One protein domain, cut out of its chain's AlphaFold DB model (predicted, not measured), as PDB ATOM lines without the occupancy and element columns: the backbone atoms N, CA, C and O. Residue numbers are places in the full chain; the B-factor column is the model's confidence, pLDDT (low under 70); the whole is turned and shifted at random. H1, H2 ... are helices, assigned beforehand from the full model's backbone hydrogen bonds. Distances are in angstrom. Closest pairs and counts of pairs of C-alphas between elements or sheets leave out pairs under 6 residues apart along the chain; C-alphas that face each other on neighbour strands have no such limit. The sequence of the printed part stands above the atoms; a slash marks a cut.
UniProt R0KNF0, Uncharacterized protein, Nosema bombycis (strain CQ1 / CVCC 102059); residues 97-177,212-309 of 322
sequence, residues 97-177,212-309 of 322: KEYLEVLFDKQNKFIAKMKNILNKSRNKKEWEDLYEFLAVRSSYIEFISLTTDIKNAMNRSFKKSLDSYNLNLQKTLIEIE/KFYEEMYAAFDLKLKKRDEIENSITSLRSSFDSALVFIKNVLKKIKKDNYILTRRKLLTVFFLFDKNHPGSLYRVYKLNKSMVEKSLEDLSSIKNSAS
ATOM      1  N   LYS A  97     244.002 191.226 249.512       56.91
ATOM      2  CA  LYS A  97     244.000 189.940 248.786       56.91
ATOM      3  C   LYS A  97     242.634 189.741 248.127       56.91
ATOM      4  O   LYS A  97     241.610 189.828 248.800       56.91
ATOM      5  N   GLU A  98     242.635 189.467 246.825       77.88
ATOM      6  CA  GLU A  98     241.414 189.194 246.070       77.88
ATOM      7  C   GLU A  98     240.675 188.007 246.710       77.88
ATOM      8  O   GLU A  98     241.294 186.999 247.051       77.88
ATOM      9  N   TYR A  99     239.358 188.125 246.901       85.69
ATOM     10  CA  TYR A  99     238.547 187.155 247.655       85.69
ATOM     11  C   TYR A  99     238.749 185.704 247.178       85.69
ATOM     12  O   TYR A  99     238.872 184.790 247.992       85.69
ATOM     13  N   LEU A 100     238.895 185.503 245.864       88.12
ATOM     14  CA  LEU A 100     239.188 184.200 245.265       88.12
ATOM     15  C   LEU A 100     240.553 183.622 245.670       88.12
ATOM     16  O   LEU A 100     240.636 182.426 245.923       88.12
ATOM     17  N   GLU A 101     241.599 184.440 245.823       88.31
ATOM     18  CA  GLU A 101     242.908 183.978 246.318       88.31
ATOM     19  C   GLU A 101     242.820 183.477 247.766       88.31
ATOM     20  O   GLU A 101     243.490 182.513 248.133       88.31
ATOM     21  N   VAL A 102     241.952 184.082 248.586       90.00
ATOM     22  CA  VAL A 102     241.690 183.618 249.959       90.00
ATOM     23  C   VAL A 102     240.973 182.263 249.948       90.00
ATOM     24  O   VAL A 102     241.310 181.393 250.754       90.00
ATOM     25  N   LEU A 103     240.030 182.044 249.025       91.44
ATOM     26  CA  LEU A 103     239.380 180.740 248.852       91.44
ATOM     27  C   LEU A 103     240.358 179.678 248.311       91.44
ATOM     28  O   LEU A 103     240.388 178.566 248.840       91.44
ATOM     29  N   PHE A 104     241.211 180.016 247.337       91.00
ATOM     30  CA  PHE A 104     242.263 179.123 246.835       91.00
ATOM     31  C   PHE A 104     243.251 178.735 247.949       91.00
ATOM     32  O   PHE A 104     243.568 177.553 248.106       91.00
ATOM     33  N   ASP A 105     243.712 179.691 248.765       90.00
ATOM     34  CA  ASP A 105     244.593 179.413 249.909       90.00
ATOM     35  C   ASP A 105     243.897 178.538 250.972       90.00
ATOM     36  O   ASP A 105     244.536 177.636 251.518       90.00
ATOM     37  N   LYS A 106     242.592 178.727 251.232       91.62
ATOM     38  CA  LYS A 106     241.803 177.817 252.088       91.62
ATOM     39  C   LYS A 106     241.747 176.396 251.510       91.62
ATOM     40  O   LYS A 106     242.015 175.441 252.235       91.62
ATOM     41  N   GLN A 107     241.455 176.236 250.218       92.25
ATOM     42  CA  GLN A 107     241.302 174.910 249.603       92.25
ATOM     43  C   GLN A 107     242.639 174.146 249.557       92.25
ATOM     44  O   GLN A 107     242.686 172.950 249.843       92.25
ATOM     45  N   ASN A 108     243.757 174.856 249.359       91.00
ATOM     46  CA  ASN A 108     245.100 174.276 249.463       91.00
ATOM     47  C   ASN A 108     245.444 173.796 250.892       91.00
ATOM     48  O   ASN A 108     246.141 172.790 251.033       91.00
ATOM     49  N   LYS A 109     244.926 174.434 251.956       90.94
ATOM     50  CA  LYS A 109     245.071 173.921 253.336       90.94
ATOM     51  C   LYS A 109     244.324 172.598 253.541       90.94
ATOM     52  O   LYS A 109     244.876 171.691 254.161       90.94
ATOM     53  N   PHE A 110     243.121 172.451 252.980       90.44
ATOM     54  CA  PHE A 110     242.388 171.176 252.992       90.44
ATOM     55  C   PHE A 110     243.144 170.072 252.242       90.44
ATOM     56  O   PHE A 110     243.301 168.971 252.774       90.44
ATOM     57  N   ILE A 111     243.686 170.381 251.057       91.81
ATOM     58  CA  ILE A 111     244.556 169.467 250.298       91.81
ATOM     59  C   ILE A 111     245.756 169.023 251.148       91.81
ATOM     60  O   ILE A 111     246.036 167.828 251.215       91.81
ATOM     61  N   ALA A 112     246.451 169.947 251.819       91.25
ATOM     62  CA  ALA A 112     247.606 169.618 252.659       91.25
ATOM     63  C   ALA A 112     247.228 168.723 253.857       91.25
ATOM     64  O   ALA A 112     247.860 167.689 254.069       91.25
ATOM     65  N   LYS A 113     246.151 169.063 254.585       90.44
ATOM     66  CA  LYS A 113     245.620 168.263 255.705       90.44
ATOM     67  C   LYS A 113     245.325 166.820 255.272       90.44
ATOM     68  O   LYS A 113     245.752 165.881 255.939       90.44
ATOM     69  N   MET A 114     244.654 166.637 254.133       91.94
ATOM     70  CA  MET A 114     244.339 165.306 253.601       91.94
ATOM     71  C   MET A 114     245.578 164.572 253.060       91.94
ATOM     72  O   MET A 114     245.749 163.392 253.365       91.94
ATOM     73  N   LYS A 115     246.477 165.246 252.323       91.62
ATOM     74  CA  LYS A 115     247.746 164.656 251.841       91.62
ATOM     75  C   LYS A 115     248.590 164.108 253.004       91.62
ATOM     76  O   LYS A 115     249.128 163.012 252.874       91.62
ATOM     77  N   ASN A 116     248.650 164.799 254.145       90.44
ATOM     78  CA  ASN A 116     249.401 164.333 255.320       90.44
ATOM     79  C   ASN A 116     248.844 163.022 255.906       90.44
ATOM     80  O   ASN A 116     249.617 162.128 256.243       90.44
ATOM     81  N   ILE A 117     247.516 162.862 255.977       87.81
ATOM     82  CA  ILE A 117     246.875 161.629 256.474       87.81
ATOM     83  C   ILE A 117     247.066 160.462 255.486       87.81
ATOM     84  O   ILE A 117     247.304 159.323 255.900       87.81
ATOM     85  N   LEU A 118     246.993 160.756 254.183       86.69
ATOM     86  CA  LEU A 118     247.133 159.792 253.083       86.69
ATOM     87  C   LEU A 118     248.588 159.403 252.767       86.69
ATOM     88  O   LEU A 118     248.805 158.500 251.961       86.69
ATOM     89  N   ASN A 119     249.587 160.075 253.340       85.38
ATOM     90  CA  ASN A 119     251.004 159.746 253.135       85.38
ATOM     91  C   ASN A 119     251.610 158.903 254.266       85.38
ATOM     92  O   ASN A 119     252.739 158.442 254.123       85.38
ATOM     93  N   LYS A 120     250.863 158.639 255.345       81.50
ATOM     94  CA  LYS A 120     251.246 157.634 256.344       81.50
ATOM     95  C   LYS A 120     251.245 156.237 255.712       81.50
ATOM     96  O   LYS A 120     250.297 155.876 255.002       81.50
ATOM     97  N   SER A 121     252.282 155.448 255.985       66.50
ATOM     98  CA  SER A 121     252.305 154.013 255.686       66.50
ATOM     99  C   SER A 121     251.252 153.292 256.535       66.50
ATOM    100  O   SER A 121     251.072 153.600 257.713       66.50
ATOM    101  N   ARG A 122     250.511 152.357 255.929       66.38
ATOM    102  CA  ARG A 122     249.457 151.576 256.596       66.38
ATOM    103  C   ARG A 122     249.472 150.137 256.106       66.38
ATOM    104  O   ARG A 122     249.600 149.901 254.904       66.38
ATOM    105  N   ASN A 123     249.243 149.202 257.022       60.81
ATOM    106  CA  ASN A 123     248.830 147.846 256.671       60.81
ATOM    107  C   ASN A 123     247.376 147.865 256.153       60.81
ATOM    108  O   ASN A 123     246.618 148.783 256.448       60.81
ATOM    109  N   LYS A 124     246.995 146.883 255.326       57.19
ATOM    110  CA  LYS A 124     245.797 146.964 254.458       57.19
ATOM    111  C   LYS A 124     244.420 146.827 255.146       57.19
ATOM    112  O   LYS A 124     243.425 146.987 254.445       57.19
ATOM    113  N   LYS A 125     244.344 146.473 256.434       61.88
ATOM    114  CA  LYS A 125     243.078 146.142 257.126       61.88
ATOM    115  C   LYS A 125     242.309 147.382 257.607       61.88
ATOM    116  O   LYS A 125     242.920 148.432 257.782       61.88
ATOM    117  N   GLU A 126     240.987 147.225 257.736       65.38
ATOM    118  CA  GLU A 126     239.973 148.213 258.163       65.38
ATOM    119  C   GLU A 126     240.334 149.698 257.933       65.38
ATOM    120  O   GLU A 126     240.742 150.422 258.836       65.38
ATOM    121  N   TRP A 127     240.166 150.181 256.695       74.69
ATOM    122  CA  TRP A 127     240.329 151.610 256.376       74.69
ATOM    123  C   TRP A 127     239.124 152.463 256.797       74.69
ATOM    124  O   TRP A 127     239.314 153.619 257.164       74.69
ATOM    125  N   GLU A 128     237.903 151.924 256.734       67.25
ATOM    126  CA  GLU A 128     236.667 152.689 256.966       67.25
ATOM    127  C   GLU A 128     236.451 153.043 258.449       67.25
ATOM    128  O   GLU A 128     235.979 154.136 258.760       67.25
ATOM    129  N   ASP A 129     236.873 152.175 259.365       65.94
ATOM    130  CA  ASP A 129     236.650 152.320 260.811       65.94
ATOM    131  C   ASP A 129     237.696 153.215 261.502       65.94
ATOM    132  O   ASP A 129     237.563 153.589 262.669       65.94
ATOM    133  N   LEU A 130     238.746 153.615 260.778       76.12
ATOM    134  CA  LEU A 130     239.778 154.500 261.306       76.12
ATOM    135  C   LEU A 130     239.261 155.938 261.429       76.12
ATOM    136  O   LEU A 130     238.842 156.563 260.454       76.12
ATOM    137  N   TYR A 131     239.446 156.535 262.610       82.31
ATOM    138  CA  TYR A 131     239.201 157.961 262.875       82.31
ATOM    139  C   TYR A 131     239.820 158.890 261.806       82.31
ATOM    140  O   TYR A 131     239.255 159.918 261.432       82.31
ATOM    141  N   GLU A 132     240.967 158.502 261.249       83.25
ATOM    142  CA  GLU A 132     241.637 159.232 260.172       83.25
ATOM    143  C   GLU A 132     240.900 159.189 258.819       83.25
ATOM    144  O   GLU A 132     240.973 160.168 258.072       83.25
ATOM    145  N   PHE A 133     240.152 158.125 258.503       84.94
ATOM    146  CA  PHE A 133     239.241 158.111 257.352       84.94
ATOM    147  C   PHE A 133     238.071 159.068 257.573       84.94
ATOM    148  O   PHE A 133     237.763 159.852 256.676       84.94
ATOM    149  N   LEU A 134     237.473 159.085 258.769       85.94
ATOM    150  CA  LEU A 134     236.412 160.039 259.115       85.94
ATOM    151  C   LEU A 134     236.911 161.492 258.994       85.94
ATOM    152  O   LEU A 134     236.246 162.332 258.380       85.94
ATOM    153  N   ALA A 135     238.129 161.772 259.468       88.50
ATOM    154  CA  ALA A 135     238.773 163.078 259.338       88.50
ATOM    155  C   ALA A 135     239.056 163.475 257.873       88.50
ATOM    156  O   ALA A 135     238.863 164.642 257.505       88.50
ATOM    157  N   VAL A 136     239.478 162.532 257.018       90.00
ATOM    158  CA  VAL A 136     239.622 162.753 255.565       90.00
ATOM    159  C   VAL A 136     238.258 162.980 254.912       90.00
ATOM    160  O   VAL A 136     238.110 163.938 254.160       90.00
ATOM    161  N   ARG A 137     237.248 162.166 255.237       90.19
ATOM    162  CA  ARG A 137     235.880 162.253 254.706       90.19
ATOM    163  C   ARG A 137     235.235 163.608 255.013       90.19
ATOM    164  O   ARG A 137     234.722 164.229 254.087       90.19
ATOM    165  N   SER A 138     235.314 164.093 256.256       91.00
ATOM    166  CA  SER A 138     234.820 165.435 256.625       91.00
ATOM    167  C   SER A 138     235.556 166.528 255.850       91.00
ATOM    168  O   SER A 138     234.935 167.309 255.132       91.00
ATOM    169  N   SER A 139     236.895 166.494 255.880       91.75
ATOM    170  CA  SER A 139     237.733 167.467 255.162       91.75
ATOM    171  C   SER A 139     237.481 167.458 253.644       91.75
ATOM    172  O   SER A 139     237.686 168.473 252.978       91.75
ATOM    173  N   TYR A 140     237.028 166.330 253.085       93.62
ATOM    174  CA  TYR A 140     236.675 166.191 251.674       93.62
ATOM    175  C   TYR A 140     235.271 166.727 251.347       93.62
ATOM    176  O   TYR A 140     235.077 167.312 250.283       93.62
ATOM    177  N   ILE A 141     234.307 166.611 252.265       93.56
ATOM    178  CA  ILE A 141     232.987 167.259 252.143       93.56
ATOM    179  C   ILE A 141     233.147 168.788 252.193       93.56
ATOM    180  O   ILE A 141     232.647 169.490 251.310       93.56
ATOM    181  N   GLU A 142     233.925 169.300 253.151       94.44
ATOM    182  CA  GLU A 142     234.283 170.725 253.253       94.44
ATOM    183  C   GLU A 142     234.999 171.221 251.981       94.44
ATOM    184  O   GLU A 142     234.672 172.282 251.445       94.44
ATOM    185  N   PHE A 143     235.917 170.418 251.432       94.50
ATOM    186  CA  PHE A 143     236.588 170.683 250.156       94.50
ATOM    187  C   PHE A 143     235.606 170.768 248.971       94.50
ATOM    188  O   PHE A 143     235.742 171.668 248.139       94.50
ATOM    189  N   ILE A 144     234.609 169.880 248.876       94.19
ATOM    190  CA  ILE A 144     233.592 169.907 247.804       94.19
ATOM    191  C   ILE A 144     232.713 171.164 247.912       94.19
ATOM    192  O   ILE A 144     232.442 171.810 246.894       94.19
ATOM    193  N   SER A 145     232.321 171.542 249.134       94.75
ATOM    194  CA  SER A 145     231.578 172.779 249.402       94.75
ATOM    195  C   SER A 145     232.373 174.009 248.942       94.75
ATOM    196  O   SER A 145     231.959 174.717 248.023       94.75
ATOM    197  N   LEU A 146     233.605 174.163 249.439       94.56
ATOM    198  CA  LEU A 146     234.499 175.267 249.076       94.56
ATOM    199  C   LEU A 146     234.825 175.310 247.571       94.56
ATOM    200  O   LEU A 146     234.990 176.386 247.000       94.56
ATOM    201  N   THR A 147     234.893 174.162 246.894       93.81
ATOM    202  CA  THR A 147     235.077 174.108 245.429       93.81
ATOM    203  C   THR A 147     233.859 174.659 244.681       93.81
ATOM    204  O   THR A 147     234.010 175.310 243.644       93.81
ATOM    205  N   THR A 148     232.657 174.459 245.227       94.31
ATOM    206  CA  THR A 148     231.405 175.011 244.690       94.31
ATOM    207  C   THR A 148     231.345 176.529 244.899       94.31
ATOM    208  O   THR A 148     231.065 177.264 243.949       94.31
ATOM    209  N   ASP A 149     231.723 177.021 246.083       93.62
ATOM    210  CA  ASP A 149     231.853 178.462 246.361       93.62
ATOM    211  C   ASP A 149     232.860 179.141 245.429       93.62
ATOM    212  O   ASP A 149     232.594 180.216 244.887       93.62
ATOM    213  N   ILE A 150     233.999 178.487 245.185       93.25
ATOM    214  CA  ILE A 150     235.027 178.958 244.255       93.25
ATOM    215  C   ILE A 150     234.479 179.064 242.829       93.25
ATOM    216  O   ILE A 150     234.648 180.117 242.212       93.25
ATOM    217  N   LYS A 151     233.774 178.040 242.317       92.88
ATOM    218  CA  LYS A 151     233.101 178.113 241.005       92.88
ATOM    219  C   LYS A 151     232.153 179.317 240.952       92.88
ATOM    220  O   LYS A 151     232.186 180.095 239.996       92.88
ATOM    221  N   ASN A 152     231.328 179.496 241.980       92.88
ATOM    222  CA  ASN A 152     230.334 180.568 242.042       92.88
ATOM    223  C   ASN A 152     230.989 181.960 242.088       92.88
ATOM    224  O   ASN A 152     230.575 182.868 241.363       92.88
ATOM    225  N   ALA A 153     232.052 182.125 242.875       92.69
ATOM    226  CA  ALA A 153     232.828 183.357 242.951       92.69
ATOM    227  C   ALA A 153     233.587 183.654 241.642       92.69
ATOM    228  O   ALA A 153     233.579 184.797 241.184       92.69
ATOM    229  N   MET A 154     234.161 182.639 240.985       92.62
ATOM    230  CA  MET A 154     234.777 182.767 239.657       92.62
ATOM    231  C   MET A 154     233.757 183.179 238.591       92.62
ATOM    232  O   MET A 154     234.032 184.072 237.795       92.62
ATOM    233  N   ASN A 155     232.556 182.596 238.605       92.19
ATOM    234  CA  ASN A 155     231.488 182.962 237.674       92.19
ATOM    235  C   ASN A 155     231.029 184.414 237.844       92.19
ATOM    236  O   ASN A 155     230.857 185.114 236.844       92.19
ATOM    237  N   ARG A 156     230.889 184.879 239.092       92.62
ATOM    238  CA  ARG A 156     230.587 186.284 239.417       92.62
ATOM    239  C   ARG A 156     231.725 187.227 239.003       92.62
ATOM    240  O   ARG A 156     231.442 188.304 238.488       92.62
ATOM    241  N   SER A 157     232.983 186.817 239.195       92.38
ATOM    242  CA  SER A 157     234.175 187.553 238.748       92.38
ATOM    243  C   SER A 157     234.170 187.730 237.225       92.38
ATOM    244  O   SER A 157     234.090 188.855 236.736       92.38
ATOM    245  N   PHE A 158     234.116 186.626 236.471       93.38
ATOM    246  CA  PHE A 158     234.122 186.665 235.008       93.38
ATOM    247  C   PHE A 158     232.936 187.410 234.404       93.38
ATOM    248  O   PHE A 158     233.137 188.112 233.416       93.38
ATOM    249  N   LYS A 159     231.728 187.313 234.985       94.19
ATOM    250  CA  LYS A 159     230.596 188.128 234.526       94.19
ATOM    251  C   LYS A 159     230.933 189.622 234.623       94.19
ATOM    252  O   LYS A 159     230.928 190.294 233.602       94.19
ATOM    253  N   LYS A 160     231.352 190.112 235.798       93.19
ATOM    254  CA  LYS A 160     231.748 191.524 235.977       93.19
ATOM    255  C   LYS A 160     232.872 191.957 235.027       93.19
ATOM    256  O   LYS A 160     232.863 193.085 234.540       93.19
ATOM    257  N   SER A 161     233.835 191.076 234.754       91.62
ATOM    258  CA  SER A 161     234.924 191.349 233.809       91.62
ATOM    259  C   SER A 161     234.446 191.446 232.353       91.62
ATOM    260  O   SER A 161     234.906 192.334 231.639       91.62
ATOM    261  N   LEU A 162     233.512 190.590 231.921       94.12
ATOM    262  CA  LEU A 162     232.897 190.640 230.587       94.12
ATOM    263  C   LEU A 162     231.954 191.843 230.434       94.12
ATOM    264  O   LEU A 162     232.046 192.554 229.437       94.12
ATOM    265  N   ASP A 163     231.123 192.129 231.440       94.94
ATOM    266  CA  ASP A 163     230.242 193.305 231.472       94.94
ATOM    267  C   ASP A 163     231.072 194.603 231.321       94.94
ATOM    268  O   ASP A 163     230.753 195.479 230.515       94.94
ATOM    269  N   SER A 164     232.207 194.689 232.028       93.44
ATOM    270  CA  SER A 164     233.170 195.796 231.912       93.44
ATOM    271  C   SER A 164     233.851 195.860 230.535       93.44
ATOM    272  O   SER A 164     234.077 196.952 230.009       93.44
ATOM    273  N   TYR A 165     234.152 194.714 229.913       94.88
ATOM    274  CA  TYR A 165     234.703 194.657 228.553       94.88
ATOM    275  C   TYR A 165     233.700 195.196 227.531       94.88
ATOM    276  O   TYR A 165     234.044 196.084 226.753       94.88
ATOM    277  N   ASN A 166     232.452 194.725 227.573       95.25
ATOM    278  CA  ASN A 166     231.384 195.165 226.674       95.25
ATOM    279  C   ASN A 166     231.154 196.689 226.781       95.25
ATOM    280  O   ASN A 166     231.085 197.374 225.760       95.25
ATOM    281  N   LEU A 167     231.147 197.242 228.002       96.06
ATOM    282  CA  LEU A 167     231.038 198.690 228.229       96.06
ATOM    283  C   LEU A 167     232.235 199.478 227.662       96.06
ATOM    284  O   LEU A 167     232.066 200.587 227.152       96.06
ATOM    285  N   ASN A 168     233.454 198.934 227.741       95.12
ATOM    286  CA  ASN A 168     234.632 199.577 227.149       95.12
ATOM    287  C   ASN A 168     234.663 199.449 225.618       95.12
ATOM    288  O   ASN A 168     235.142 200.375 224.965       95.12
ATOM    289  N   LEU A 169     234.113 198.378 225.031       96.62
ATOM    290  CA  LEU A 169     233.926 198.270 223.579       96.62
ATOM    291  C   LEU A 169     232.987 199.373 223.078       96.62
ATOM    292  O   LEU A 169     233.389 200.157 222.224       96.62
ATOM    293  N   GLN A 170     231.799 199.505 223.677       96.88
ATOM    294  CA  GLN A 170     230.835 200.564 223.341       96.88
ATOM    295  C   GLN A 170     231.467 201.962 223.426       96.88
ATOM    296  O   GLN A 170     231.387 202.742 222.481       96.88
ATOM    297  N   LYS A 171     232.175 202.262 224.525       95.12
ATOM    298  CA  LYS A 171     232.876 203.547 224.693       95.12
ATOM    299  C   LYS A 171     233.995 203.762 223.672       95.12
ATOM    300  O   LYS A 171     234.217 204.892 223.266       95.12
ATOM    301  N   THR A 172     234.689 202.707 223.246       95.69
ATOM    302  CA  THR A 172     235.735 202.815 222.214       95.69
ATOM    303  C   THR A 172     235.135 203.095 220.840       95.69
ATOM    304  O   THR A 172     235.642 203.958 220.128       95.69
ATOM    305  N   LEU A 173     234.028 202.431 220.496       96.19
ATOM    306  CA  LEU A 173     233.312 202.666 219.242       96.19
ATOM    307  C   LEU A 173     232.811 204.117 219.140       96.19
ATOM    308  O   LEU A 173     233.035 204.754 218.119       96.19
ATOM    309  N   ILE A 174     232.248 204.680 220.216       94.50
ATOM    310  CA  ILE A 174     231.756 206.072 220.253       94.50
ATOM    311  C   ILE A 174     232.871 207.103 219.975       94.50
ATOM    312  O   ILE A 174     232.640 208.092 219.271       94.50
ATOM    313  N   GLU A 175     234.090 206.888 220.483       91.31
ATOM    314  CA  GLU A 175     235.242 207.754 220.172       91.31
ATOM    315  C   GLU A 175     235.688 207.584 218.706       91.31
ATOM    316  O   GLU A 175     235.984 208.572 218.033       91.31
ATOM    317  N   ILE A 176     235.675 206.354 218.175       93.25
ATOM    318  CA  ILE A 176     236.034 206.048 216.776       93.25
ATOM    319  C   ILE A 176     235.019 206.653 215.790       93.25
ATOM    320  O   ILE A 176     235.406 207.324 214.833       93.25
ATOM    321  N   GLU A 177     233.719 206.519 216.053       92.38
ATOM    322  CA  GLU A 177     232.645 207.185 215.303       92.38
ATOM    323  C   GLU A 177     232.751 208.715 215.363       92.38
ATOM    324  O   GLU A 177     232.312 209.420 214.453       92.38
ATOM    325  N   LYS A 212     242.524 207.759 206.956       92.75
ATOM    326  CA  LYS A 212     243.490 206.704 207.293       92.75
ATOM    327  C   LYS A 212     243.480 206.387 208.796       92.75
ATOM    328  O   LYS A 212     243.466 205.220 209.169       92.75
ATOM    329  N   PHE A 213     243.470 207.409 209.653       92.62
ATOM    330  CA  PHE A 213     243.471 207.206 211.103       92.62
ATOM    331  C   PHE A 213     242.179 206.532 211.602       92.62
ATOM    332  O   PHE A 213     242.242 205.653 212.459       92.62
ATOM    333  N   TYR A 214     241.017 206.873 211.029       93.00
ATOM    334  CA  TYR A 214     239.772 206.141 211.288       93.00
ATOM    335  C   TYR A 214     239.891 204.658 210.895       93.00
ATOM    336  O   TYR A 214     239.566 203.790 211.703       93.00
ATOM    337  N   GLU A 215     240.393 204.362 209.690       94.75
ATOM    338  CA  GLU A 215     240.562 202.989 209.189       94.75
ATOM    339  C   GLU A 215     241.500 202.163 210.094       94.75
ATOM    340  O   GLU A 215     241.184 201.023 210.439       94.75
ATOM    341  N   GLU A 216     242.606 202.756 210.559       95.94
ATOM    342  CA  GLU A 216     243.539 202.136 211.513       95.94
ATOM    343  C   GLU A 216     242.891 201.865 212.886       95.94
ATOM    344  O   GLU A 216     243.059 200.776 213.444       95.94
ATOM    345  N   MET A 217     242.123 202.817 213.434       94.81
ATOM    346  CA  MET A 217     241.438 202.637 214.724       94.81
ATOM    347  C   MET A 217     240.295 201.616 214.645       94.81
ATOM    348  O   MET A 217     240.143 200.805 215.562       94.81
ATOM    349  N   TYR A 218     239.521 201.610 213.557       94.94
ATOM    350  CA  TYR A 218     238.424 200.660 213.357       94.94
ATOM    351  C   TYR A 218     238.951 199.225 213.185       94.94
ATOM    352  O   TYR A 218     238.491 198.308 213.865       94.94
ATOM    353  N   ALA A 219     240.003 199.028 212.381       96.50
ATOM    354  CA  ALA A 219     240.655 197.722 212.247       96.50
ATOM    355  C   ALA A 219     241.237 197.218 213.585       96.50
ATOM    356  O   ALA A 219     241.154 196.026 213.898       96.50
ATOM    357  N   ALA A 220     241.786 198.114 214.414       95.00
ATOM    358  CA  ALA A 220     242.237 197.768 215.762       95.00
ATOM    359  C   ALA A 220     241.071 197.375 216.694       95.00
ATOM    360  O   ALA A 220     241.223 196.463 217.510       95.00
ATOM    361  N   PHE A 221     239.907 198.018 216.558       95.69
ATOM    362  CA  PHE A 221     238.688 197.707 217.309       95.69
ATOM    363  C   PHE A 221     238.076 196.349 216.920       95.69
ATOM    364  O   PHE A 221     237.771 195.551 217.810       95.69
ATOM    365  N   ASP A 222     238.012 196.008 215.630       96.25
ATOM    366  CA  ASP A 222     237.547 194.693 215.152       96.25
ATOM    367  C   ASP A 222     238.386 193.531 215.713       96.25
ATOM    368  O   ASP A 222     237.867 192.463 216.060       96.25
ATOM    369  N   LEU A 223     239.698 193.738 215.869       95.25
ATOM    370  CA  LEU A 223     240.577 192.779 216.541       95.25
ATOM    371  C   LEU A 223     240.248 192.636 218.040       95.25
ATOM    372  O   LEU A 223     240.485 191.571 218.610       95.25
ATOM    373  N   LYS A 224     239.677 193.661 218.689       93.56
ATOM    374  CA  LYS A 224     239.216 193.605 220.090       93.56
ATOM    375  C   LYS A 224     237.824 193.012 220.267       93.56
ATOM    376  O   LYS A 224     237.602 192.423 221.328       93.56
ATOM    377  N   LEU A 225     236.958 193.083 219.253       94.44
ATOM    378  CA  LEU A 225     235.726 192.288 219.176       94.44
ATOM    379  C   LEU A 225     236.065 190.794 219.093       94.44
ATOM    380  O   LEU A 225     235.773 190.051 220.026       94.44
ATOM    381  N   LYS A 226     236.838 190.378 218.081       94.88
ATOM    382  CA  LYS A 226     237.284 188.976 217.930       94.88
ATOM    383  C   LYS A 226     237.983 188.452 219.193       94.88
ATOM    384  O   LYS A 226     237.778 187.309 219.603       94.88
ATOM    385  N   LYS A 227     238.759 189.307 219.877       91.81
ATOM    386  CA  LYS A 227     239.418 188.939 221.139       91.81
ATOM    387  C   LYS A 227     238.464 188.771 222.326       91.81
ATOM    388  O   LYS A 227     238.757 187.964 223.209       91.81
ATOM    389  N   ARG A 228     237.339 189.492 222.356       94.56
ATOM    390  CA  ARG A 228     236.272 189.335 223.359       94.56
ATOM    391  C   ARG A 228     235.586 187.971 223.221       94.56
ATOM    392  O   ARG A 228     235.324 187.327 224.235       94.56
ATOM    393  N   ASP A 229     235.413 187.483 221.998       93.62
ATOM    394  CA  ASP A 229     234.808 186.169 221.739       93.62
ATOM    395  C   ASP A 229     235.769 185.015 222.070       93.62
ATOM    396  O   ASP A 229     235.367 184.028 222.689       93.62
ATOM    397  N   GLU A 230     237.070 185.145 221.772       92.38
ATOM    398  CA  GLU A 230     238.095 184.208 222.276       92.38
ATOM    399  C   GLU A 230     238.076 184.099 223.816       92.38
ATOM    400  O   GLU A 230     238.219 183.010 224.381       92.38
ATOM    401  N   ILE A 231     237.914 185.238 224.500       91.62
ATOM    402  CA  ILE A 231     237.840 185.332 225.962       91.62
ATOM    403  C   ILE A 231     236.587 184.619 226.489       91.62
ATOM    404  O   ILE A 231     236.698 183.795 227.398       91.62
ATOM    405  N   GLU A 232     235.411 184.890 225.922       93.88
ATOM    406  CA  GLU A 232     234.154 184.262 226.351       93.88
ATOM    407  C   GLU A 232     234.171 182.739 226.147       93.88
ATOM    408  O   GLU A 232     233.765 181.986 227.040       93.88
ATOM    409  N   ASN A 233     234.733 182.268 225.030       92.06
ATOM    410  CA  ASN A 233     234.929 180.842 224.765       92.06
ATOM    411  C   ASN A 233     235.884 180.181 225.778       92.06
ATOM    412  O   ASN A 233     235.596 179.088 226.282       92.06
ATOM    413  N   SER A 234     236.994 180.839 226.139       90.25
ATOM    414  CA  SER A 234     237.943 180.310 227.134       90.25
ATOM    415  C   SER A 234     237.347 180.271 228.550       90.25
ATOM    416  O   SER A 234     237.481 179.262 229.251       90.25
ATOM    417  N   ILE A 235     236.590 181.306 228.935       91.00
ATOM    418  CA  ILE A 235     235.823 181.350 230.191       91.00
ATOM    419  C   ILE A 235     234.772 180.232 230.223       91.00
ATOM    420  O   ILE A 235     234.598 179.575 231.251       91.00
ATOM    421  N   THR A 236     234.094 179.974 229.105       90.75
ATOM    422  CA  THR A 236     233.064 178.928 229.002       90.75
ATOM    423  C   THR A 236     233.672 177.527 229.078       90.75
ATOM    424  O   THR A 236     233.196 176.700 229.853       90.75
ATOM    425  N   SER A 237     234.801 177.285 228.408       88.88
ATOM    426  CA  SER A 237     235.559 176.029 228.538       88.88
ATOM    427  C   SER A 237     236.027 175.779 229.981       88.88
ATOM    428  O   SER A 237     235.971 174.650 230.476       88.88
ATOM    429  N   LEU A 238     236.440 176.833 230.696       89.88
ATOM    430  CA  LEU A 238     236.807 176.758 232.114       89.88
ATOM    431  C   LEU A 238     235.599 176.457 233.020       89.88
ATOM    432  O   LEU A 238     235.742 175.687 233.970       89.88
ATOM    433  N   ARG A 239     234.411 177.007 232.723       90.50
ATOM    434  CA  ARG A 239     233.160 176.669 233.429       90.50
ATOM    435  C   ARG A 239     232.835 175.184 233.300       90.50
ATOM    436  O   ARG A 239     232.721 174.515 234.325       90.50
ATOM    437  N   SER A 240     232.793 174.663 232.073       88.56
ATOM    438  CA  SER A 240     232.541 173.239 231.815       88.56
ATOM    439  C   SER A 240     233.576 172.343 232.504       88.56
ATOM    440  O   SER A 240     233.211 171.362 233.142       88.56
ATOM    441  N   SER A 241     234.857 172.734 232.478       87.62
ATOM    442  CA  SER A 241     235.935 172.013 233.175       87.62
ATOM    443  C   SER A 241     235.731 171.964 234.698       87.62
ATOM    444  O   SER A 241     235.985 170.932 235.322       87.62
ATOM    445  N   PHE A 242     235.245 173.054 235.307       90.50
ATOM    446  CA  PHE A 242     234.867 173.082 236.723       90.50
ATOM    447  C   PHE A 242     233.663 172.185 237.020       90.50
ATOM    448  O   PHE A 242     233.646 171.535 238.063       90.50
ATOM    449  N   ASP A 243     232.675 172.122 236.129       87.88
ATOM    450  CA  ASP A 243     231.487 171.288 236.323       87.88
ATOM    451  C   ASP A 243     231.784 169.791 236.175       87.88
ATOM    452  O   ASP A 243     231.410 169.011 237.056       87.88
ATOM    453  N   SER A 244     232.569 169.384 235.173       89.25
ATOM    454  CA  SER A 244     233.092 168.013 235.080       89.25
ATOM    455  C   SER A 244     233.910 167.632 236.323       89.25
ATOM    456  O   SER A 244     233.749 166.533 236.858       89.25
ATOM    457  N   ALA A 245     234.733 168.551 236.843       89.81
ATOM    458  CA  ALA A 245     235.477 168.330 238.082       89.81
ATOM    459  C   ALA A 245     234.555 168.209 239.312       89.81
ATOM    460  O   ALA A 245     234.767 167.317 240.132       89.81
ATOM    461  N   LEU A 246     233.510 169.040 239.436       91.06
ATOM    462  CA  LEU A 246     232.520 168.951 240.519       91.06
ATOM    463  C   LEU A 246     231.747 167.620 240.498       91.06
ATOM    464  O   LEU A 246     231.507 167.042 241.561       91.06
ATOM    465  N   VAL A 247     231.388 167.109 239.316       90.50
ATOM    466  CA  VAL A 247     230.774 165.777 239.165       90.50
ATOM    467  C   VAL A 247     231.760 164.679 239.579       90.50
ATOM    468  O   VAL A 247     231.408 163.805 240.375       90.50
ATOM    469  N   PHE A 248     233.013 164.751 239.117       88.31
ATOM    470  CA  PHE A 248     234.054 163.781 239.458       88.31
ATOM    471  C   PHE A 248     234.308 163.695 240.973       88.31
ATOM    472  O   PHE A 248     234.256 162.599 241.533       88.31
ATOM    473  N   ILE A 249     234.496 164.823 241.672       91.75
ATOM    474  CA  ILE A 249     234.761 164.811 243.126       91.75
ATOM    475  C   ILE A 249     233.560 164.310 243.944       91.75
ATOM    476  O   ILE A 249     233.736 163.573 244.917       91.75
ATOM    477  N   LYS A 250     232.326 164.616 243.517       91.31
ATOM    478  CA  LYS A 250     231.108 164.065 244.137       91.31
ATOM    479  C   LYS A 250     231.014 162.548 243.939       91.31
ATOM    480  O   LYS A 250     230.643 161.831 244.869       91.31
ATOM    481  N   ASN A 251     231.408 162.036 242.773       88.50
ATOM    482  CA  ASN A 251     231.453 160.595 242.511       88.50
ATOM    483  C   ASN A 251     232.577 159.885 243.288       88.50
ATOM    484  O   ASN A 251     232.370 158.760 243.747       88.50
ATOM    485  N   VAL A 252     233.718 160.541 243.530       88.81
ATOM    486  CA  VAL A 252     234.751 160.035 244.453       88.81
ATOM    487  C   VAL A 252     234.209 159.954 245.887       88.81
ATOM    488  O   VAL A 252     234.354 158.905 246.509       88.81
ATOM    489  N   LEU A 253     233.498 160.974 246.391       90.06
ATOM    490  CA  LEU A 253     232.872 160.932 247.729       90.06
ATOM    491  C   LEU A 253     231.862 159.776 247.877       90.06
ATOM    492  O   LEU A 253     231.789 159.164 248.944       90.06
ATOM    493  N   LYS A 254     231.104 159.452 246.820       87.62
ATOM    494  CA  LYS A 254     230.196 158.290 246.806       87.62
ATOM    495  C   LYS A 254     230.949 156.954 246.874       87.62
ATOM    496  O   LYS A 254     230.504 156.049 247.574       87.62
ATOM    497  N   LYS A 255     232.077 156.820 246.165       86.00
ATOM    498  CA  LYS A 255     232.854 155.565 246.106       86.00
ATOM    499  C   LYS A 255     233.801 155.365 247.308       86.00
ATOM    500  O   LYS A 255     234.058 154.219 247.655       86.00
ATOM    501  N   ILE A 256     234.210 156.427 248.018       81.44
ATOM    502  CA  ILE A 256     235.251 156.391 249.073       81.44
ATOM    503  C   ILE A 256     234.999 155.422 250.251       81.44
ATOM    504  O   ILE A 256     235.961 154.999 250.878       81.44
ATOM    505  N   LYS A 257     233.741 155.064 250.562       74.69
ATOM    506  CA  LYS A 257     233.429 154.008 251.555       74.69
ATOM    507  C   LYS A 257     233.759 152.608 251.014       74.69
ATOM    508  O   LYS A 257     234.358 151.792 251.691       74.69
ATOM    509  N   LYS A 258     233.397 152.349 249.751       80.50
ATOM    510  CA  LYS A 258     233.572 151.050 249.074       80.50
ATOM    511  C   LYS A 258     235.002 150.831 248.548       80.50
ATOM    512  O   LYS A 258     235.364 149.719 248.182       80.50
ATOM    513  N   ASP A 259     235.800 151.894 248.464       80.31
ATOM    514  CA  ASP A 259     237.182 151.881 247.987       80.31
ATOM    515  C   ASP A 259     238.183 151.579 249.113       80.31
ATOM    516  O   ASP A 259     238.328 152.361 250.056       80.31
ATOM    517  N   ASN A 260     238.995 150.526 248.951       82.62
ATOM    518  CA  ASN A 260     240.143 150.285 249.834       82.62
ATOM    519  C   ASN A 260     241.120 151.484 249.867       82.62
ATOM    520  O   ASN A 260     241.145 152.313 248.950       82.62
ATOM    521  N   TYR A 261     241.972 151.557 250.898       82.50
ATOM    522  CA  TYR A 261     242.895 152.682 251.117       82.50
ATOM    523  C   TYR A 261     243.728 153.063 249.882       82.50
ATOM    524  O   TYR A 261     243.901 154.248 249.605       82.50
ATOM    525  N   ILE A 262     244.211 152.086 249.106       84.12
ATOM    526  CA  ILE A 262     245.062 152.333 247.930       84.12
ATOM    527  C   ILE A 262     244.249 153.005 246.812       84.12
ATOM    528  O   ILE A 262     244.703 153.993 246.227       84.12
ATOM    529  N   LEU A 263     243.030 152.522 246.550       84.50
ATOM    530  CA  LEU A 263     242.116 153.114 245.567       84.50
ATOM    531  C   LEU A 263     241.637 154.505 246.002       84.50
ATOM    532  O   LEU A 263     241.698 155.444 245.203       84.50
ATOM    533  N   THR A 264     241.245 154.659 247.272       84.62
ATOM    534  CA  THR A 264     240.877 155.946 247.884       84.62
ATOM    535  C   THR A 264     242.020 156.959 247.765       84.62
ATOM    536  O   THR A 264     241.822 158.061 247.246       84.62
ATOM    537  N   ARG A 265     243.242 156.576 248.160       87.56
ATOM    538  CA  ARG A 265     244.447 157.413 248.061       87.56
ATOM    539  C   ARG A 265     244.724 157.834 246.619       87.56
ATOM    540  O   ARG A 265     244.953 159.018 246.382       87.56
ATOM    541  N   ARG A 266     244.668 156.902 245.656       88.31
ATOM    542  CA  ARG A 266     244.880 157.205 244.227       88.31
ATOM    543  C   ARG A 266     243.864 158.236 243.727       88.31
ATOM    544  O   ARG A 266     244.262 159.253 243.167       88.31
ATOM    545  N   LYS A 267     242.572 158.007 243.985       88.81
ATOM    546  CA  LYS A 267     241.474 158.898 243.570       88.81
ATOM    547  C   LYS A 267     241.616 160.301 244.169       88.81
ATOM    548  O   LYS A 267     241.552 161.279 243.428       88.81
ATOM    549  N   LEU A 268     241.873 160.412 245.474       90.50
ATOM    550  CA  LEU A 268     242.039 161.707 246.143       90.50
ATOM    551  C   LEU A 268     243.285 162.473 245.671       90.50
ATOM    552  O   LEU A 268     243.202 163.681 245.456       90.50
ATOM    553  N   LEU A 269     244.415 161.797 245.434       90.06
ATOM    554  CA  LEU A 269     245.614 162.453 244.895       90.06
ATOM    555  C   LEU A 269     245.383 163.008 243.479       90.06
ATOM    556  O   LEU A 269     245.780 164.145 243.216       90.06
ATOM    557  N   THR A 270     244.675 162.277 242.607       89.12
ATOM    558  CA  THR A 270     244.247 162.787 241.290       89.12
ATOM    559  C   THR A 270     243.355 164.021 241.427       89.12
ATOM    560  O   THR A 270     243.572 165.010 240.732       89.12
ATOM    561  N   VAL A 271     242.392 164.012 242.358       90.19
ATOM    562  CA  VAL A 271     241.546 165.187 242.634       90.19
ATOM    563  C   VAL A 271     242.389 166.387 243.060       90.19
ATOM    564  O   VAL A 271     242.234 167.469 242.501       90.19
ATOM    565  N   PHE A 272     243.309 166.216 244.010       89.69
ATOM    566  CA  PHE A 272     244.123 167.323 244.516       89.69
ATOM    567  C   PHE A 272     245.038 167.935 243.447       89.69
ATOM    568  O   PHE A 272     245.329 169.127 243.514       89.69
ATOM    569  N   PHE A 273     245.455 167.162 242.442       87.50
ATOM    570  CA  PHE A 273     246.265 167.639 241.317       87.50
ATOM    571  C   PHE A 273     245.508 168.622 240.398       87.50
ATOM    572  O   PHE A 273     246.105 169.572 239.885       87.50
ATOM    573  N   LEU A 274     244.186 168.463 240.246       88.00
ATOM    574  CA  LEU A 274     243.331 169.369 239.457       88.00
ATOM    575  C   LEU A 274     243.221 170.781 240.067       88.00
ATOM    576  O   LEU A 274     242.956 171.744 239.345       88.00
ATOM    577  N   PHE A 275     243.454 170.911 241.378       89.06
ATOM    578  CA  PHE A 275     243.335 172.162 242.141       89.06
ATOM    579  C   PHE A 275     244.660 172.629 242.778       89.06
ATOM    580  O   PHE A 275     244.684 173.610 243.521       89.06
ATOM    581  N   ASP A 276     245.784 171.967 242.488       82.75
ATOM    582  CA  ASP A 276     247.086 172.361 243.034       82.75
ATOM    583  C   ASP A 276     247.520 173.716 242.446       82.75
ATOM    584  O   ASP A 276     247.748 173.844 241.239       82.75
ATOM    585  N   LYS A 277     247.630 174.758 243.283       79.19
ATOM    586  CA  LYS A 277     247.912 176.126 242.803       79.19
ATOM    587  C   LYS A 277     249.282 176.281 242.125       79.19
ATOM    588  O   LYS A 277     249.487 177.273 241.425       79.19
ATOM    589  N   ASN A 278     250.186 175.319 242.319       77.88
ATOM    590  CA  ASN A 278     251.511 175.302 241.705       77.88
ATOM    591  C   ASN A 278     251.526 174.539 240.368       77.88
ATOM    592  O   ASN A 278     252.401 174.783 239.537       77.88
ATOM    593  N   HIS A 279     250.570 173.633 240.128       81.81
ATOM    594  CA  HIS A 279     250.537 172.838 238.902       81.81
ATOM    595  C   HIS A 279     250.083 173.684 237.688       81.81
ATOM    596  O   HIS A 279     248.997 174.266 237.725       81.81
ATOM    597  N   PRO A 280     250.846 173.741 236.572       76.44
ATOM    598  CA  PRO A 280     250.503 174.592 235.426       76.44
ATOM    599  C   PRO A 280     249.165 174.280 234.742       76.44
ATOM    600  O   PRO A 280     248.609 175.160 234.089       76.44
ATOM    601  N   GLY A 281     248.667 173.045 234.868       76.62
ATOM    602  CA  GLY A 281     247.378 172.611 234.323       76.62
ATOM    603  C   GLY A 281     246.224 172.610 235.330       76.62
ATOM    604  O   GLY A 281     245.171 172.069 235.010       76.62
ATOM    605  N   SER A 282     246.395 173.145 236.545       85.38
ATOM    606  CA  SER A 282     245.291 173.207 237.512       85.38
ATOM    607  C   SER A 282     244.258 174.264 237.131       85.38
ATOM    608  O   SER A 282     244.584 175.311 236.562       85.38
ATOM    609  N   LEU A 283     243.005 174.026 237.517       87.75
ATOM    610  CA  LEU A 283     241.869 174.916 237.264       87.75
ATOM    611  C   LEU A 283     242.114 176.356 237.762       87.75
ATOM    612  O   LEU A 283     241.662 177.324 237.149       87.75
ATOM    613  N   TYR A 284     242.908 176.517 238.825       85.50
ATOM    614  CA  TYR A 284     243.328 177.822 239.348       85.50
ATOM    615  C   TYR A 284     244.328 178.540 238.442       85.50
ATOM    616  O   TYR A 284     244.257 179.763 238.300       85.50
ATOM    617  N   ARG A 285     245.246 177.812 237.796       85.44
ATOM    618  CA  ARG A 285     246.144 178.415 236.808       85.44
ATOM    619  C   ARG A 285     245.359 178.870 235.579       85.44
ATOM    620  O   ARG A 285     245.610 179.973 235.096       85.44
ATOM    621  N   VAL A 286     244.366 178.090 235.141       87.00
ATOM    622  CA  VAL A 286     243.469 178.467 234.031       87.00
ATOM    623  C   VAL A 286     242.643 179.718 234.358       87.00
ATOM    624  O   VAL A 286     242.544 180.606 233.511       87.00
ATOM    625  N   TYR A 287     242.123 179.841 235.590       90.12
ATOM    626  CA  TYR A 287     241.453 181.063 236.064       90.12
ATOM    627  C   TYR A 287     242.357 182.296 235.942       90.12
ATOM    628  O   TYR A 287     241.973 183.283 235.314       90.12
ATOM    629  N   LYS A 288     243.576 182.232 236.493       89.00
ATOM    630  CA  LYS A 288     244.508 183.373 236.495       89.00
ATOM    631  C   LYS A 288     244.951 183.772 235.084       89.00
ATOM    632  O   LYS A 288     245.092 184.959 234.807       89.00
ATOM    633  N   LEU A 289     245.124 182.799 234.183       89.25
ATOM    634  CA  LEU A 289     245.416 183.055 232.767       89.25
ATOM    635  C   LEU A 289     244.249 183.761 232.061       89.25
ATOM    636  O   LEU A 289     244.477 184.761 231.384       89.25
ATOM    637  N   ASN A 290     243.010 183.300 232.268       90.44
ATOM    638  CA  ASN A 290     241.813 183.955 231.729       90.44
ATOM    639  C   ASN A 290     241.674 185.394 232.249       90.44
ATOM    640  O   ASN A 290     241.488 186.316 231.458       90.44
ATOM    641  N   LYS A 291     241.831 185.604 233.563       90.81
ATOM    642  CA  LYS A 291     241.749 186.938 234.174       90.81
ATOM    643  C   LYS A 291     242.786 187.899 233.578       90.81
ATOM    644  O   LYS A 291     242.420 188.977 233.125       90.81
ATOM    645  N   SER A 292     244.044 187.466 233.475       89.75
ATOM    646  CA  SER A 292     245.128 188.262 232.880       89.75
ATOM    647  C   SER A 292     244.911 188.556 231.385       89.75
ATOM    648  O   SER A 292     245.253 189.641 230.915       89.75
ATOM    649  N   MET A 293     244.296 187.630 230.637       91.31
ATOM    650  CA  MET A 293     243.923 187.844 229.231       91.31
ATOM    651  C   MET A 293     242.825 188.909 229.076       91.31
ATOM    652  O   MET A 293     242.890 189.708 228.139       91.31
ATOM    653  N   VAL A 294     241.869 188.979 230.013       91.38
ATOM    654  CA  VAL A 294     240.879 190.069 230.080       91.38
ATOM    655  C   VAL A 294     241.537 191.393 230.467       91.38
ATOM    656  O   VAL A 294     241.375 192.377 229.749       91.38
ATOM    657  N   GLU A 295     242.299 191.412 231.565       91.69
ATOM    658  CA  GLU A 295     242.970 192.609 232.097       91.69
ATOM    659  C   GLU A 295     243.848 193.279 231.026       91.69
ATOM    660  O   GLU A 295     243.709 194.478 230.786       91.69
ATOM    661  N   LYS A 296     244.662 192.503 230.293       91.25
ATOM    662  CA  LYS A 296     245.467 193.041 229.189       91.25
ATOM    663  C   LYS A 296     244.623 193.544 228.012       91.25
ATOM    664  O   LYS A 296     244.926 194.584 227.438       91.25
ATOM    665  N   SER A 297     243.591 192.810 227.594       92.25
ATOM    666  CA  SER A 297     242.830 193.229 226.409       92.25
ATOM    667  C   SER A 297     241.962 194.468 226.687       92.25
ATOM    668  O   SER A 297     241.743 195.262 225.775       92.25
ATOM    669  N   LEU A 298     241.566 194.695 227.949       92.69
ATOM    670  CA  LEU A 298     241.008 195.964 228.441       92.69
ATOM    671  C   LEU A 298     242.026 197.118 228.399       92.69
ATOM    672  O   LEU A 298     241.666 198.228 228.010       92.69
ATOM    673  N   GLU A 299     243.284 196.876 228.779       93.56
ATOM    674  CA  GLU A 299     244.369 197.867 228.705       93.56
ATOM    675  C   GLU A 299     244.637 198.295 227.251       93.56
ATOM    676  O   GLU A 299     244.592 199.488 226.937       93.56
ATOM    677  N   ASP A 300     244.802 197.327 226.343       91.31
ATOM    678  CA  ASP A 300     244.958 197.584 224.908       91.31
ATOM    679  C   ASP A 300     243.748 198.368 224.336       91.31
ATOM    680  O   ASP A 300     243.920 199.297 223.548       91.31
ATOM    681  N   LEU A 301     242.517 198.013 224.728       93.75
ATOM    682  CA  LEU A 301     241.278 198.669 224.278       93.75
ATOM    683  C   LEU A 301     241.170 200.115 224.793       93.75
ATOM    684  O   LEU A 301     240.796 201.020 224.044       93.75
ATOM    685  N   SER A 302     241.584 200.357 226.040       93.94
ATOM    686  CA  SER A 302     241.723 201.706 226.601       93.94
ATOM    687  C   SER A 302     242.721 202.547 225.793       93.94
ATOM    688  O   SER A 302     242.462 203.722 225.540       93.94
ATOM    689  N   SER A 303     243.821 201.950 225.313       94.06
ATOM    690  CA  SER A 303     244.801 202.628 224.450       94.06
ATOM    691  C   SER A 303     244.198 203.090 223.115       94.06
ATOM    692  O   SER A 303     244.395 204.245 222.729       94.06
ATOM    693  N   ILE A 304     243.393 202.247 222.452       94.19
ATOM    694  CA  ILE A 304     242.671 202.609 221.215       94.19
ATOM    695  C   ILE A 304     241.740 203.800 221.485       94.19
ATOM    696  O   ILE A 304     241.871 204.850 220.856       94.19
ATOM    697  N   LYS A 305     240.863 203.676 222.489       94.56
ATOM    698  CA  LYS A 305     239.916 204.727 222.896       94.56
ATOM    699  C   LYS A 305     240.617 206.059 223.190       94.56
ATOM    700  O   LYS A 305     240.207 207.103 222.696       94.56
ATOM    701  N   ASN A 306     241.697 206.028 223.973       93.69
ATOM    702  CA  ASN A 306     242.448 207.229 224.341       93.69
ATOM    703  C   ASN A 306     243.175 207.853 223.133       93.69
ATOM    704  O   ASN A 306     243.418 209.059 223.133       93.69
ATOM    705  N   SER A 307     243.515 207.061 222.111       94.19
ATOM    706  CA  SER A 307     244.118 207.551 220.865       94.19
ATOM    707  C   SER A 307     243.079 208.232 219.970       94.19
ATOM    708  O   SER A 307     243.319 209.346 219.504       94.19
ATOM    709  N   ALA A 308     241.898 207.624 219.811       91.94
ATOM    710  CA  ALA A 308     240.762 208.225 219.109       91.94
ATOM    711  C   ALA A 308     240.322 209.551 219.759       91.94
ATOM    712  O   ALA A 308     240.222 210.572 219.077       91.94
ATOM    713  N   SER A 309     240.169 209.572 221.087       91.50
ATOM    714  CA  SER A 309     239.751 210.771 221.827       91.50
ATOM    715  C   SER A 309     240.748 211.930 221.687       91.50
ATOM    716  O   SER A 309     240.357 213.063 221.403       91.50
TER     717      SER A 309
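AT A GLANCE: This is residues 97 to 177 and 212 to 309 of the 322 residues of an uncharacterized protein of Nosema bombycis (strain CQ1 / CVCC 102059) (UniProt R0KNF0). This is a long rod of helices: H2 and H3 run side by side in opposite directions along most of its length, and H4 and H5 follow one another nearly in line beside them, H4 in one half of the rod and H5 in the other. H1 lies along H2 in the same half as H4, and the long loop of residues 119 to 130 closes that end of the rod. The printed part has 179 residues with five named helices, in the order H1, H2, H3, H4, H5, and no named strand; the class is all helix. The whole is loose, with a radius of gyration of the C-alphas of 22.1 A, and it spans 78 by 27 by 22 A.

IN THESE COORDINATES: H1 covers residues 99 to 118, 29.2 A from first to last C-alpha, and begins with C-alpha 99 at (238.547, 187.155, 247.655). H2, residues 131 to 177, is the longest helix, at 68.8 A; its C-alpha 131 is at (239.201, 157.961, 262.875). H3, residues 212 to 255, measures 65.1 A. H4 is residues 261 to 274, 20.4 A long. H5, residues 283 to 309, is 39.1 A long and ends with C-alpha 309 at (239.751, 210.771, 221.827).

HOW THE PARTS SIT: The five helices form a bundle, a set of helices packed lengthwise, and H2 and H3 are its hubs, touching three others each. H2 and H3 touch, opposite ways at a shallow tilt of 14 degrees; their closest C-alphas, of Ile 176 and Tyr 214, are 6.6 A apart. H5 touches residues 154 to 176 of H2, the same way at 14 degrees, with C-alphas of Thr 172 and Lys 305 closest at 4.6 A. H5 also touches H3, opposite ways at 16 degrees, with Met 217 and Ile 304 closest, their C-alphas 6.6 A apart. H1 and H2 are a helical hairpin at 26 degrees; H1 touches residues 132 to 154 of H2, closest at the C-alphas of Met 114 and Val 136, 5.7 A. H3 and H4, also a hairpin, only just touch, with 3 pairs of C-alphas within 8 A, the closest those of Ile 249 and Val 271, 6.8 A. H1 and H4 only just touch as well, with 3 such pairs; the C-alphas of Leu 118 and Arg 265 are closest, at 6.2 A. H4 and H5 are close but not clearly touching, at 7 degrees, and H1 and H3 are apart. Every O i to N i+4 pair is within hydrogen-bond range in H1, H2, H3 and H5, and 9 of 10 are in H4.

THE WHOLE: The C-alphas of Lys 125 and Lys 212 are the two farthest apart, at 78.4 A. Residues 178 to 211 are not printed, and C-alphas 177 and 212 are 13.5 A apart across this cut. The link from H1 to H2 is long, that from H3 to H4 tight, and that from H4 to H5 short. The mean pLDDT of the printed part is 88.8; residues 97, 121 to 126 and 128 to 129 are under 70.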